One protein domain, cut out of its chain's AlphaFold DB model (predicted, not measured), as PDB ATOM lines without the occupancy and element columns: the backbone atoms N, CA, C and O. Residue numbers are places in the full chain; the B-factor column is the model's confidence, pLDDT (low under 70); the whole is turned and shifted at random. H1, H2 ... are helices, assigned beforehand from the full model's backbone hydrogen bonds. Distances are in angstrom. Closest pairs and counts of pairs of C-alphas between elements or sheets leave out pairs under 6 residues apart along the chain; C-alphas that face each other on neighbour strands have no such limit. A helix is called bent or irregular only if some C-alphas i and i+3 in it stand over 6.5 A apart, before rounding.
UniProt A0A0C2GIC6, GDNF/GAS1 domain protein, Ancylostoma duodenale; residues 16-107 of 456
ATOM      1  N   THR A  16     -44.939  34.074  20.676       87.81
ATOM      2  CA  THR A  16     -45.521  34.690  19.479       87.81
ATOM      3  C   THR A  16     -44.576  34.569  18.288       87.81
ATOM      4  O   THR A  16     -43.352  34.524  18.453       87.81
ATOM      5  N   CYS A  17     -45.106  34.549  17.062       87.75
ATOM      6  CA  CYS A  17     -44.250  34.507  15.869       87.75
ATOM      7  C   CYS A  17     -43.368  35.762  15.746       87.75
ATOM      8  O   CYS A  17     -42.232  35.674  15.282       87.75
ATOM      9  N   THR A  18     -43.829  36.911  16.246       91.38
ATOM     10  CA  THR A  18     -43.024  38.137  16.375       91.38
ATOM     11  C   THR A  18     -41.847  37.950  17.336       91.38
ATOM     12  O   THR A  18     -40.719  38.331  17.022       91.38
ATOM     13  N   GLU A  19     -42.054  37.298  18.485       89.88
ATOM     14  CA  GLU A  19     -40.968  37.006  19.423       89.88
ATOM     15  C   GLU A  19     -39.976  35.976  18.857       89.88
ATOM     16  O   GLU A  19     -38.764  36.137  19.016       89.88
ATOM     17  N   ALA A  20     -40.469  34.953  18.151       88.62
ATOM     18  CA  ALA A  20     -39.638  33.950  17.482       88.62
ATOM     19  C   ALA A  20     -38.779  34.578  16.375       88.62
ATOM     20  O   ALA A  20     -37.582  34.296  16.290       88.62
ATOM     21  N   ALA A  21     -39.348  35.498  15.586       91.19
ATOM     22  CA  ALA A  21     -38.616  36.276  14.592       91.19
ATOM     23  C   ALA A  21     -37.524  37.125  15.258       91.19
ATOM     24  O   ALA A  21     -36.362  37.038  14.867       91.19
ATOM     25  N   ARG A  22     -37.864  37.866  16.323       92.31
ATOM     26  CA  ARG A  22     -36.912  38.713  17.055       92.31
ATOM     27  C   ARG A  22     -35.773  37.906  17.686       92.31
ATOM     28  O   ARG A  22     -34.621  38.318  17.604       92.31
ATOM     29  N   LYS A  23     -36.068  36.752  18.295       90.94
ATOM     30  CA  LYS A  23     -35.055  35.822  18.828       90.94
ATOM     31  C   LYS A  23     -34.178  35.260  17.706       90.94
ATOM     32  O   LYS A  23     -32.957  35.278  17.843       90.94
ATOM     33  N   CYS A  24     -34.759  34.861  16.573       91.31
ATOM     34  CA  CYS A  24     -33.995  34.450  15.395       91.31
ATOM     35  C   CYS A  24     -33.057  35.558  14.894       91.31
ATOM     36  O   CYS A  24     -31.907  35.288  14.571       91.31
ATOM     37  N   ASP A  25     -33.504  36.815  14.898       93.00
ATOM     38  CA  ASP A  25     -32.671  37.945  14.494       93.00
ATOM     39  C   ASP A  25     -31.506  38.217  15.455       93.00
ATOM     40  O   ASP A  25     -30.521  38.824  15.030       93.00
ATOM     41  N   THR A  26     -31.550  37.767  16.716       93.94
ATOM     42  CA  THR A  26     -30.392  37.884  17.627       93.94
ATOM     43  C   THR A  26     -29.255  36.916  17.283       93.94
ATOM     44  O   THR A  26     -28.092  37.280  17.451       93.94
ATOM     45  N   ASP A  27     -29.556  35.737  16.729       91.62
ATOM     46  CA  ASP A  27     -28.553  34.782  16.246       91.62
ATOM     47  C   ASP A  27     -28.185  35.078  14.783       91.62
ATOM     48  O   ASP A  27     -29.032  35.064  13.892       91.62
ATOM     49  N   HIS A  28     -26.898  35.292  14.502       93.06
ATOM     50  CA  HIS A  28     -26.407  35.516  13.141       93.06
ATOM     51  C   HIS A  28     -26.747  34.359  12.182       93.06
ATOM     52  O   HIS A  28     -27.102  34.599  11.024       93.06
ATOM     53  N   ARG A  29     -26.671  33.103  12.648       89.44
ATOM     54  CA  ARG A  29     -26.996  31.926  11.830       89.44
ATOM     55  C   ARG A  29     -28.491  31.885  11.529       89.44
ATOM     56  O   ARG A  29     -28.863  31.740  10.365       89.44
ATOM     57  N   CYS A  30     -29.340  32.036  12.543       90.44
ATOM     58  CA  CYS A  30     -30.784  32.058  12.347       90.44
ATOM     59  C   CYS A  30     -31.235  33.239  11.474       90.44
ATOM     60  O   CYS A  30     -31.984  33.028  10.523       90.44
ATOM     61  N   ARG A  31     -30.716  34.454  11.697       93.62
ATOM     62  CA  ARG A  31     -30.984  35.632  10.854       93.62
ATOM     63  C   ARG A  31     -30.671  35.360   9.380       93.62
ATOM     64  O   ARG A  31     -31.500  35.635   8.515       93.62
ATOM     65  N   HIS A  32     -29.513  34.760   9.085       93.81
ATOM     66  CA  HIS A  32     -29.166  34.360   7.719       93.81
ATOM     67  C   HIS A  32     -30.160  33.333   7.152       93.81
ATOM     68  O   HIS A  32     -30.661  33.520   6.047       93.81
ATOM     69  N   LEU A  33     -30.525  32.299   7.921       91.06
ATOM     70  CA  LEU A  33     -31.537  31.311   7.524       91.06
ATOM     71  C   LEU A  33     -32.918  31.941   7.272       91.06
ATOM     72  O   LEU A  33     -33.594  31.542   6.325       91.06
ATOM     73  N   ARG A  34     -33.321  32.948   8.058       91.44
ATOM     74  CA  ARG A  34     -34.580  33.693   7.889       91.44
ATOM     75  C   ARG A  34     -34.596  34.471   6.575       91.44
ATOM     76  O   ARG A  34     -35.565  34.382   5.821       91.44
ATOM     77  N   HIS A  35     -33.501  35.163   6.255       92.56
ATOM     78  CA  HIS A  35     -33.341  35.832   4.963       92.56
ATOM     79  C   HIS A  35     -33.335  34.829   3.802       92.56
ATOM     80  O   HIS A  35     -34.090  35.014   2.846       92.56
ATOM     81  N   SER A  36     -32.584  33.730   3.909       91.50
ATOM     82  CA  SER A  36     -32.572  32.666   2.899       91.50
ATOM     83  C   SER A  36     -33.963  32.063   2.685       91.50
ATOM     84  O   SER A  36     -34.368  31.893   1.540       91.50
ATOM     85  N   LEU A  37     -34.746  31.809   3.742       89.25
ATOM     86  CA  LEU A  37     -36.135  31.344   3.617       89.25
ATOM     87  C   LEU A  37     -37.015  32.367   2.892       89.25
ATOM     88  O   LEU A  37     -37.754  31.979   1.992       89.25
ATOM     89  N   SER A  38     -36.902  33.660   3.207       89.38
ATOM     90  CA  SER A  38     -37.671  34.702   2.509       89.38
ATOM     91  C   SER A  38     -37.318  34.819   1.016       89.38
ATOM     92  O   SER A  38     -38.206  35.004   0.188       89.38
ATOM     93  N   ALA A  39     -36.045  34.634   0.650       90.06
ATOM     94  CA  ALA A  39     -35.578  34.691  -0.736       90.06
ATOM     95  C   ALA A  39     -35.858  33.397  -1.524       90.06
ATOM     96  O   ALA A  39     -36.133  33.434  -2.730       90.06
ATOM     97  N   ASN A  40     -35.792  32.237  -0.863       90.31
ATOM     98  CA  ASN A  40     -35.890  30.926  -1.503       90.31
ATOM     99  C   ASN A  40     -37.299  30.326  -1.469       90.31
ATOM    100  O   ASN A  40     -37.662  29.661  -2.436       90.31
ATOM    101  N   CYS A  41     -38.110  30.654  -0.459       89.56
ATOM    102  CA  CYS A  41     -39.520  30.280  -0.311       89.56
ATOM    103  C   CYS A  41     -40.458  31.526  -0.262       89.56
ATOM    104  O   CYS A  41     -41.176  31.700   0.729       89.56
ATOM    105  N   PRO A  42     -40.453  32.415  -1.282       90.38
ATOM    106  CA  PRO A  42     -41.180  33.691  -1.257       90.38
ATOM    107  C   PRO A  42     -42.704  33.549  -1.397       90.38
ATOM    108  O   PRO A  42     -43.223  33.033  -2.395       90.38
ATOM    109  N   VAL A  43     -43.416  34.105  -0.417       87.75
ATOM    110  CA  VAL A  43     -44.882  34.122  -0.312       87.75
ATOM    111  C   VAL A  43     -45.427  35.485  -0.744       87.75
ATOM    112  O   VAL A  43     -44.865  36.515  -0.381       87.75
ATOM    113  N   SER A  44     -46.530  35.501  -1.491       85.56
ATOM    114  CA  SER A  44     -47.276  36.714  -1.847       85.56
ATOM    115  C   SER A  44     -48.762  36.382  -1.903       85.56
ATOM    116  O   SER A  44     -49.120  35.364  -2.482       85.56
ATOM    117  N   HIS A  45     -49.615  37.220  -1.304       82.06
ATOM    118  CA  HIS A  45     -51.076  37.023  -1.268       82.06
ATOM    119  C   HIS A  45     -51.501  35.611  -0.809       82.06
ATOM    120  O   HIS A  45     -52.359  34.987  -1.418       82.06
ATOM    121  N   ASP A  46     -50.856  35.093   0.245       76.56
ATOM    122  CA  ASP A  46     -51.043  33.729   0.778       76.56
ATOM    123  C   ASP A  46     -50.712  32.569  -0.188       76.56
ATOM    124  O   ASP A  46     -50.895  31.401   0.151       76.56
ATOM    125  N   GLU A  47     -50.099  32.857  -1.340       83.19
ATOM    126  CA  GLU A  47     -49.648  31.860  -2.310       83.19
ATOM    127  C   GLU A  47     -48.120  31.812  -2.470       83.19
ATOM    128  O   GLU A  47     -47.374  32.751  -2.169       83.19
ATOM    129  N   CYS A  48     -47.629  30.679  -2.982       86.56
ATOM    130  CA  CYS A  48     -46.219  30.514  -3.312       86.56
ATOM    131  C   CYS A  48     -45.887  31.052  -4.706       86.56
ATOM    132  O   CYS A  48     -46.286  30.460  -5.714       86.56
ATOM    133  N   THR A  49     -45.060  32.099  -4.763       83.94
ATOM    134  CA  THR A  49     -44.702  32.775  -6.024       83.94
ATOM    135  C   THR A  49     -43.713  32.004  -6.901       83.94
ATOM    136  O   THR A  49     -43.678  32.217  -8.112       83.94
ATOM    137  N   LYS A  50     -42.911  31.089  -6.334       79.81
ATOM    138  CA  LYS A  50     -41.964  30.275  -7.114       79.81
ATOM    139  C   LYS A  50     -42.607  29.020  -7.712       79.81
ATOM    140  O   LYS A  50     -43.456  28.349  -7.113       79.81
ATOM    141  N   THR A  51     -42.148  28.696  -8.918       71.31
ATOM    142  CA  THR A  51     -42.489  27.479  -9.666       71.31
ATOM    143  C   THR A  51     -41.489  26.354  -9.411       71.31
ATOM    144  O   THR A  51     -41.917  25.223  -9.214       71.31
ATOM    145  N   SER A  52     -40.185  26.650  -9.352       80.94
ATOM    146  CA  SER A  52     -39.145  25.703  -8.935       80.94
ATOM    147  C   SER A  52     -38.879  25.810  -7.433       80.94
ATOM    148  O   SER A  52     -38.639  26.893  -6.894       80.94
ATOM    149  N   LEU A  53     -38.934  24.669  -6.741       85.50
ATOM    150  CA  LEU A  53     -38.913  24.620  -5.276       85.50
ATOM    151  C   LEU A  53     -37.682  23.911  -4.695       85.50
ATOM    152  O   LEU A  53     -37.577  23.786  -3.480       85.50
ATOM    153  N   ASP A  54     -36.710  23.507  -5.517       84.75
ATOM    154  CA  ASP A  54     -35.492  22.821  -5.055       84.75
ATOM    155  C   ASP A  54     -34.629  23.664  -4.116       84.75
ATOM    156  O   ASP A  54     -34.153  23.171  -3.092       84.75
ATOM    157  N   GLU A  55     -34.481  24.956  -4.402       87.69
ATOM    158  CA  GLU A  55     -33.721  25.849  -3.527       87.69
ATOM    159  C   GLU A  55     -34.484  26.151  -2.227       87.69
ATOM    160  O   GLU A  55     -33.884  26.250  -1.155       87.69
ATOM    161  N   CYS A  56     -35.822  26.174  -2.282       86.81
ATOM    162  CA  CYS A  56     -36.662  26.191  -1.085       86.81
ATOM    163  C   CYS A  56     -36.442  24.908  -0.258       86.81
ATOM    164  O   CYS A  56     -36.123  25.003   0.924       86.81
ATOM    165  N   ARG A  57     -36.482  23.712  -0.874       85.88
ATOM    166  CA  ARG A  57     -36.202  22.414  -0.216       85.88
ATOM    167  C   ARG A  57     -34.851  22.409   0.497       85.88
ATOM    168  O   ARG A  57     -34.803  22.060   1.674       85.88
ATOM    169  N   ARG A  58     -33.772  22.823  -0.178       85.12
ATOM    170  CA  ARG A  58     -32.429  22.937   0.424       85.12
ATOM    171  C   ARG A  58     -32.422  23.895   1.610       85.12
ATOM    172  O   ARG A  58     -31.951  23.542   2.685       85.12
ATOM    173  N   THR A  59     -33.011  25.077   1.444       85.94
ATOM    174  CA  THR A  59     -33.084  26.086   2.509       85.94
ATOM    175  C   THR A  59     -33.837  25.563   3.735       85.94
ATOM    176  O   THR A  59     -33.372  25.741   4.857       85.94
ATOM    177  N   ILE A  60     -34.946  24.845   3.533       84.50
ATOM    178  CA  ILE A  60     -35.702  24.200   4.614       84.50
ATOM    179  C   ILE A  60     -34.838  23.163   5.355       84.50
ATOM    180  O   ILE A  60     -34.905  23.091   6.578       84.50
ATOM    181  N   LEU A  61     -34.003  22.379   4.654       80.62
ATOM    182  CA  LEU A  61     -33.075  21.433   5.293       80.62
ATOM    183  C   LEU A  61     -32.063  22.149   6.201       80.62
ATOM    184  O   LEU A  61     -31.796  21.670   7.301       80.62
ATOM    185  N   HIS A  62     -31.542  23.303   5.776       80.94
ATOM    186  CA  HIS A  62     -30.616  24.115   6.575       80.94
ATOM    187  C   HIS A  62     -31.293  24.868   7.733       80.94
ATOM    188  O   HIS A  62     -30.631  25.160   8.731       80.94
ATOM    189  N   ALA A  63     -32.591  25.162   7.615       79.44
ATOM    190  CA  ALA A  63     -33.398  25.807   8.650       79.44
ATOM    191  C   ALA A  63     -33.851  24.857   9.778       79.44
ATOM    192  O   ALA A  63     -34.380  25.330  10.788       79.44
ATOM    193  N   ARG A  64     -33.637  23.540   9.639       75.19
ATOM    194  CA  ARG A  64     -33.953  22.562  10.693       75.19
ATOM    195  C   ARG A  64     -33.163  22.810  11.975       75.19
ATOM    196  O   ARG A  64     -32.021  23.270  11.936       75.19
ATOM    197  N   ALA A  65     -33.779  22.463  13.102       69.69
ATOM    198  CA  ALA A  65     -33.275  22.697  14.456       69.69
ATOM    199  C   ALA A  65     -32.938  24.177  14.755       69.69
ATOM    200  O   ALA A  65     -32.165  24.472  15.666       69.69
ATOM    201  N   SER A  66     -33.527  25.116  14.003       78.50
ATOM    202  CA  SER A  66     -33.538  26.544  14.330       78.50
ATOM    203  C   SER A  66     -34.872  26.942  14.963       78.50
ATOM    204  O   SER A  66     -35.866  26.223  14.858       78.50
ATOM    205  N   ILE A  67     -34.927  28.128  15.572       80.25
ATOM    206  CA  ILE A  67     -36.164  28.661  16.164       80.25
ATOM    207  C   ILE A  67     -37.281  28.888  15.123       80.25
ATOM    208  O   ILE A  67     -38.443  28.989  15.489       80.25
ATOM    209  N   LEU A  68     -36.952  28.916  13.824       81.00
ATOM    210  CA  LEU A  68     -37.924  29.038  12.729       81.00
ATOM    211  C   LEU A  68     -38.716  27.747  12.471       81.00
ATOM    212  O   LEU A  68     -39.688  27.797  11.723       81.00
ATOM    213  N   GLU A  69     -38.282  26.617  13.043       79.12
ATOM    214  CA  GLU A  69     -38.995  25.330  13.049       79.12
ATOM    215  C   GLU A  69     -39.871  25.154  14.310       79.12
ATOM    216  O   GLU A  69     -40.702  24.250  14.359       79.12
ATOM    217  N   GLN A  70     -39.722  26.012  15.329       74.31
ATOM    218  CA  GLN A  70     -40.548  25.953  16.538       74.31
ATOM    219  C   GLN A  70     -41.954  26.521  16.279       74.31
ATOM    220  O   GLN A  70     -42.098  27.492  15.531       74.31
ATOM    221  N   PRO A  71     -43.007  25.951  16.894       74.00
ATOM    222  CA  PRO A  71     -44.356  26.459  16.722       74.00
ATOM    223  C   PRO A  71     -44.497  27.817  17.406       74.00
ATOM    224  O   PRO A  71     -44.053  28.026  18.534       74.00
ATOM    225  N   CYS A  72     -45.191  28.723  16.734       81.31
ATOM    226  CA  CYS A  72     -45.508  30.036  17.256       81.31
ATOM    227  C   CYS A  72     -46.976  30.369  16.981       81.31
ATOM    228  O   CYS A  72     -47.561  29.923  15.985       81.31
ATOM    229  N   TYR A  73     -47.576  31.151  17.873       84.81
ATOM    230  CA  TYR A  73     -48.952  31.621  17.731       84.81
ATOM    231  C   TYR A  73     -48.990  33.120  17.424       84.81
ATOM    232  O   TYR A  73     -48.004  33.834  17.610       84.81
ATOM    233  N   CYS A  74     -50.145  33.595  16.969       85.56
ATOM    234  CA  CYS A  74     -50.428  35.012  16.798       85.56
ATOM    235  C   CYS A  74     -51.847  35.308  17.285       85.56
ATOM    236  O   CYS A  74     -52.749  34.511  17.013       85.56
ATOM    237  N   PRO A  75     -52.074  36.420  18.005       84.69
ATOM    238  CA  PRO A  75     -53.424  36.892  18.270       84.69
ATOM    239  C   PRO A  75     -54.050  37.404  16.964       84.69
ATOM    240  O   PRO A  75     -53.374  38.031  16.151       84.69
ATOM    241  N   LEU A  76     -55.351  37.166  16.771       78.94
ATOM    242  CA  LEU A  76     -56.065  37.477  15.518       78.94
ATOM    243  C   LEU A  76     -56.050  38.969  15.131       78.94
ATOM    244  O   LEU A  76     -56.289  39.303  13.975       78.94
ATOM    245  N   SER A  77     -55.771  39.859  16.085       86.25
ATOM    246  CA  SER A  77     -55.650  41.306  15.881       86.25
ATOM    247  C   SER A  77     -54.276  41.763  15.369       86.25
ATOM    248  O   SER A  77     -54.145  42.916  14.969       86.25
ATOM    249  N   ASP A  78     -53.245  40.911  15.409       88.19
ATOM    250  CA  ASP A  78     -51.862  41.284  15.085       88.19
ATOM    251  C   ASP A  78     -51.477  40.843  13.662       88.19
ATOM    252  O   ASP A  78     -51.027  39.720  13.409       88.19
ATOM    253  N   VAL A  79     -51.651  41.769  12.718       88.19
ATOM    254  CA  VAL A  79     -51.337  41.573  11.296       88.19
ATOM    255  C   VAL A  79     -49.831  41.370  11.059       88.19
ATOM    256  O   VAL A  79     -49.457  40.630  10.146       88.19
ATOM    257  N   GLU A  80     -48.962  41.967  11.883       89.81
ATOM    258  CA  GLU A  80     -47.504  41.833  11.763       89.81
ATOM    259  C   GLU A  80     -47.045  40.436  12.198       89.81
ATOM    260  O   GLU A  80     -46.289  39.769  11.483       89.81
ATOM    261  N   CYS A  81     -47.583  39.929  13.310       90.00
ATOM    262  CA  CYS A  81     -47.354  38.553  13.737       90.00
ATOM    263  C   CYS A  81     -47.838  37.558  12.676       90.00
ATOM    264  O   CYS A  81     -47.096  36.640  12.318       90.00
ATOM    265  N   MET A  82     -49.036  37.752  12.112       87.19
ATOM    266  CA  MET A  82     -49.550  36.889  11.039       87.19
ATOM    267  C   MET A  82     -48.645  36.914   9.794       87.19
ATOM    268  O   MET A  82     -48.431  35.874   9.166       87.19
ATOM    269  N   ALA A  83     -48.053  38.064   9.449       86.94
ATOM    270  CA  ALA A  83     -47.051  38.153   8.384       86.94
ATOM    271  C   ALA A  83     -45.786  37.334   8.705       86.94
ATOM    272  O   ALA A  83     -45.288  36.614   7.837       86.94
ATOM    273  N   HIS A  84     -45.300  37.355   9.951       88.62
ATOM    274  CA  HIS A  84     -44.220  36.461  10.379       88.62
ATOM    275  C   HIS A  84     -44.625  34.984  10.299       88.62
ATOM    276  O   HIS A  84     -43.886  34.194   9.705       88.62
ATOM    277  N   GLN A  85     -45.807  34.618  10.802       86.31
ATOM    278  CA  GLN A  85     -46.312  33.243  10.796       86.31
ATOM    279  C   GLN A  85     -46.344  32.637   9.383       86.31
ATOM    280  O   GLN A  85     -45.881  31.514   9.194       86.31
ATOM    281  N   ARG A  86     -46.797  33.402   8.378       84.38
ATOM    282  CA  ARG A  86     -46.803  33.022   6.948       84.38
ATOM    283  C   ARG A  86     -45.418  32.749   6.357       84.38
ATOM    284  O   ARG A  86     -45.309  32.052   5.355       84.38
ATOM    285  N   THR A  87     -44.353  33.308   6.932       84.19
ATOM    286  CA  THR A  87     -42.973  33.073   6.459       84.19
ATOM    287  C   THR A  87     -42.277  31.917   7.176       84.19
ATOM    288  O   THR A  87     -41.296  31.387   6.653       84.19
ATOM    289  N   MET A  88     -42.792  31.505   8.338       82.12
ATOM    290  CA  MET A  88     -42.215  30.470   9.196       82.12
ATOM    291  C   MET A  88     -42.640  29.049   8.811       82.12
ATOM    292  O   MET A  88     -43.591  28.813   8.061       82.12
ATOM    293  N   ILE A  89     -41.915  28.074   9.352       82.75
ATOM    294  CA  ILE A  89     -42.258  26.658   9.247       82.75
ATOM    295  C   ILE A  89     -43.329  26.353  10.315       82.75
ATOM    296  O   ILE A  89     -43.194  26.822  11.442       82.75
ATOM    297  N   PRO A  90     -44.391  25.579  10.021       71.75
ATOM    298  CA  PRO A  90     -44.726  24.938   8.747       71.75
ATOM    299  C   PRO A  90     -45.717  25.744   7.884       71.75
ATOM    300  O   PRO A  90     -46.147  25.239   6.853       71.75
ATOM    301  N   ASN A  91     -46.127  26.944   8.307       76.88
ATOM    302  CA  ASN A  91     -47.292  27.651   7.753       76.88
ATOM    303  C   ASN A  91     -47.026  28.399   6.430       76.88
ATOM    304  O   ASN A  91     -47.940  28.998   5.872       76.88
ATOM    305  N   ASN A  92     -45.795  28.364   5.916       83.31
ATOM    306  CA  ASN A  92     -45.443  28.952   4.628       83.31
ATOM    307  C   ASN A  92     -45.946  28.083   3.443       83.31
ATOM    308  O   ASN A  92     -45.502  26.938   3.293       83.31
ATOM    309  N   PRO A  93     -46.798  28.613   2.539       84.69
ATOM    310  CA  PRO A  93     -47.386  27.855   1.428       84.69
ATOM    311  C   PRO A  93     -46.355  27.359   0.401       84.69
ATOM    312  O   PRO A  93     -46.570  26.328  -0.242       84.69
ATOM    313  N   CYS A  94     -45.198  28.022   0.254       86.25
ATOM    314  CA  CYS A  94     -44.106  27.479  -0.563       86.25
ATOM    315  C   CYS A  94     -43.516  26.207   0.036       86.25
ATOM    316  O   CYS A  94     -43.128  25.313  -0.715       86.25
ATOM    317  N   ILE A  95     -43.455  26.105   1.363       85.62
ATOM    318  CA  ILE A  95     -42.913  24.934   2.056       85.62
ATOM    319  C   ILE A  95     -43.859  23.744   1.870       85.62
ATOM    320  O   ILE A  95     -43.407  22.660   1.499       85.62
ATOM    321  N   GLU A  96     -45.169  23.953   2.023       81.38
ATOM    322  CA  GLU A  96     -46.184  22.930   1.753       81.38
ATOM    323  C   GLU A  96     -46.143  22.446   0.293       81.38
ATOM    324  O   GLU A  96     -45.977  21.248   0.038       81.38
ATOM    325  N   LYS A  97     -46.171  23.370  -0.677       82.00
ATOM    326  CA  LYS A  97     -46.052  23.058  -2.112       82.00
ATOM    327  C   LYS A  97     -44.755  22.293  -2.422       82.00
ATOM    328  O   LYS A  97     -44.788  21.285  -3.130       82.00
ATOM    329  N   ALA A  98     -43.629  22.698  -1.825       82.19
ATOM    330  CA  ALA A  98     -42.327  22.053  -2.004       82.19
ATOM    331  C   ALA A  98     -42.312  20.608  -1.485       82.19
ATOM    332  O   ALA A  98     -41.691  19.740  -2.113       82.19
ATOM    333  N   MET A  99     -43.007  20.348  -0.370       75.00
ATOM    334  CA  MET A  99     -43.178  19.019   0.225       75.00
ATOM    335  C   MET A  99     -44.101  18.114  -0.597       75.00
ATOM    336  O   MET A  99     -43.796  16.928  -0.759       75.00
ATOM    337  N   LEU A 100     -45.207  18.650  -1.121       77.12
ATOM    338  CA  LEU A 100     -46.167  17.909  -1.945       77.12
ATOM    339  C   LEU A 100     -45.548  17.494  -3.285       77.12
ATOM    340  O   LEU A 100     -45.627  16.329  -3.677       77.12
ATOM    341  N   GLU A 101     -44.869  18.425  -3.953       77.44
ATOM    342  CA  GLU A 101     -44.186  18.174  -5.222       77.44
ATOM    343  C   GLU A 101     -43.017  17.181  -5.046       77.44
ATOM    344  O   GLU A 101     -42.879  16.256  -5.845       77.44
ATOM    345  N   TYR A 102     -42.256  17.260  -3.944       74.94
ATOM    346  CA  TYR A 102     -41.217  16.266  -3.630       74.94
ATOM    347  C   TYR A 102     -41.811  14.874  -3.376       74.94
ATOM    348  O   TYR A 102     -41.305  13.873  -3.875       74.94
ATOM    349  N   SER A 103     -42.928  14.802  -2.647       70.44
ATOM    350  CA  SER A 103     -43.645  13.541  -2.404       70.44
ATOM    351  C   SER A 103     -44.170  12.909  -3.699       70.44
ATOM    352  O   SER A 103     -44.200  11.684  -3.818       70.44
ATOM    353  N   ARG A 104     -44.541  13.731  -4.691       75.12
ATOM    354  CA  ARG A 104     -44.912  13.281  -6.040       75.12
ATOM    355  C   ARG A 104     -43.699  12.780  -6.831       75.12
ATOM    356  O   ARG A 104     -43.797  11.713  -7.429       75.12
ATOM    357  N   LEU A 105     -42.575  13.501  -6.800       71.62
ATOM    358  CA  LEU A 105     -41.319  13.107  -7.457       71.62
ATOM    359  C   LEU A 105     -40.791  11.761  -6.928       71.62
ATOM    360  O   LEU A 105     -40.397  10.901  -7.706       71.62
ATOM    361  N   MET A 106     -40.854  11.558  -5.610       66.06
ATOM    362  CA  MET A 106     -40.436  10.321  -4.936       66.06
ATOM    363  C   MET A 106     -41.467   9.176  -5.033       66.06
ATOM    364  O   MET A 106     -41.286   8.134  -4.406       66.06
ATOM    365  N   GLY A 107     -42.559   9.352  -5.787       54.94
ATOM    366  CA  GLY A 107     -43.551   8.303  -6.044       54.94
ATOM    367  C   GLY A 107     -44.478   7.955  -4.872       54.94
ATOM    368  O   GLY A 107     -45.165   6.941  -4.934       54.94
TER     369      GLY A 107
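Overview. This is residues 16 to 107 of the 456 residues of the protein "GDNF/GAS1 domain protein" of Ancylostoma duodenale (UniProt A0A0C2GIC6). Five short helices make a loose ring: H4, H1, H2, H3 and H5 follow one another by contact round it, and H4 and H5 come near each other again where the tight link between them joins their ends. H2 and H3 form a helical hairpin on one side, H4 and H5 run nearly in line, one after the other, on the opposite side, and H1 crosses between H4 and the beginning of H2. Two long links without a named element, residues 41 to 53 and 64 to 78, run between the helices, the first with a small turn soon after H2, where residues 43 to 44 pair antiparallel with residues 47 to 48. The printed part has 92 residues with five named helices, H1 to H5 in order along the chain, and no named strand; the class is all helix, with 55 of the 92 residues in the helices. The whole is compact, with a radius of gyration of the C-alphas of 12.9 A, and spans 38 by 29 by 19 A.

Along the chain. Begin at Thr 16 and find C-alpha 17 at (-44.250, 34.507, 15.869); from there H1 runs over residues 17 to 26, 14.4 A from first to last C-alpha, and x rises to -30.392. After Asp 27, H2 takes residues 28 to 40 and is 18.0 A long, ending at C-alpha 40 at (-35.890, 30.926, -1.503). Go on past residue 53 to H3, residues 54 to 63, 14.2 A long. H4 follows at residues 79 to 87, with a length of 12.9 A. H5 covers residues 93 to 105, 18.3 A, and ends at C-alpha 105 at (-41.319, 13.107, -7.457). H2 and H5, with 13 residues each, are the longest helices, and none of the five is bent.

Arrangement. Start with H1 and look at Thr 18 and Cys 81, whose C-alphas are the closest of H1 and H4 at 5.1 A. H1 and H4 touch at a steep tilt of 67 degrees and run the same way. At its other end H1 touches H2 only at the corner, through residues 30 to 34 of H2 alone, with the C-alphas of Asp 25 and Arg 31 closest at 4.6 A. Next, H2 and H3 touch as a helical hairpin, opposite ways at a shallow tilt of 21 degrees; their closest C-alphas, of Asn 40 and Cys 56, are 4.8 A apart. H3 touches H5, through residues 94 to 99 of H5 alone, at a steep tilt of 66 degrees and opposite ways; the closest C-alphas are those of Arg 57 and Ala 98, 6.4 A apart. H4 and H5 are close but not clearly touching, with the C-alphas of Arg 86 and Pro 93 closest at 7.6 A, and run the same way at a shallow tilt of 19 degrees. H2 and H4 are also close but not clearly touching, with the C-alphas of Ser 38 and Thr 87 closest at 6.8 A, about perpendicular at 82 degrees. H1 is apart from H3 and from H5, H2 from H5, and H3 from H4. In the backbones of H1, H2, H3 and H5 every O i to N i+4 pair is within hydrogen-bond range; in H4 it is 4 of 5.

Size, cuts and confidence. The two C-alphas farthest apart are those of Ser 77 and Gly 107, 41.4 A. The printed part has no cut from residue 16 to residue 107. The links H2 to H3, of 13 residues, and H3 to H4, of 15 residues, are long; H1 to H2 and H4 to H5 are tight. The mean pLDDT of the printed part is 84.0, and it is under 70 at residue 65 and residues 106 to 107.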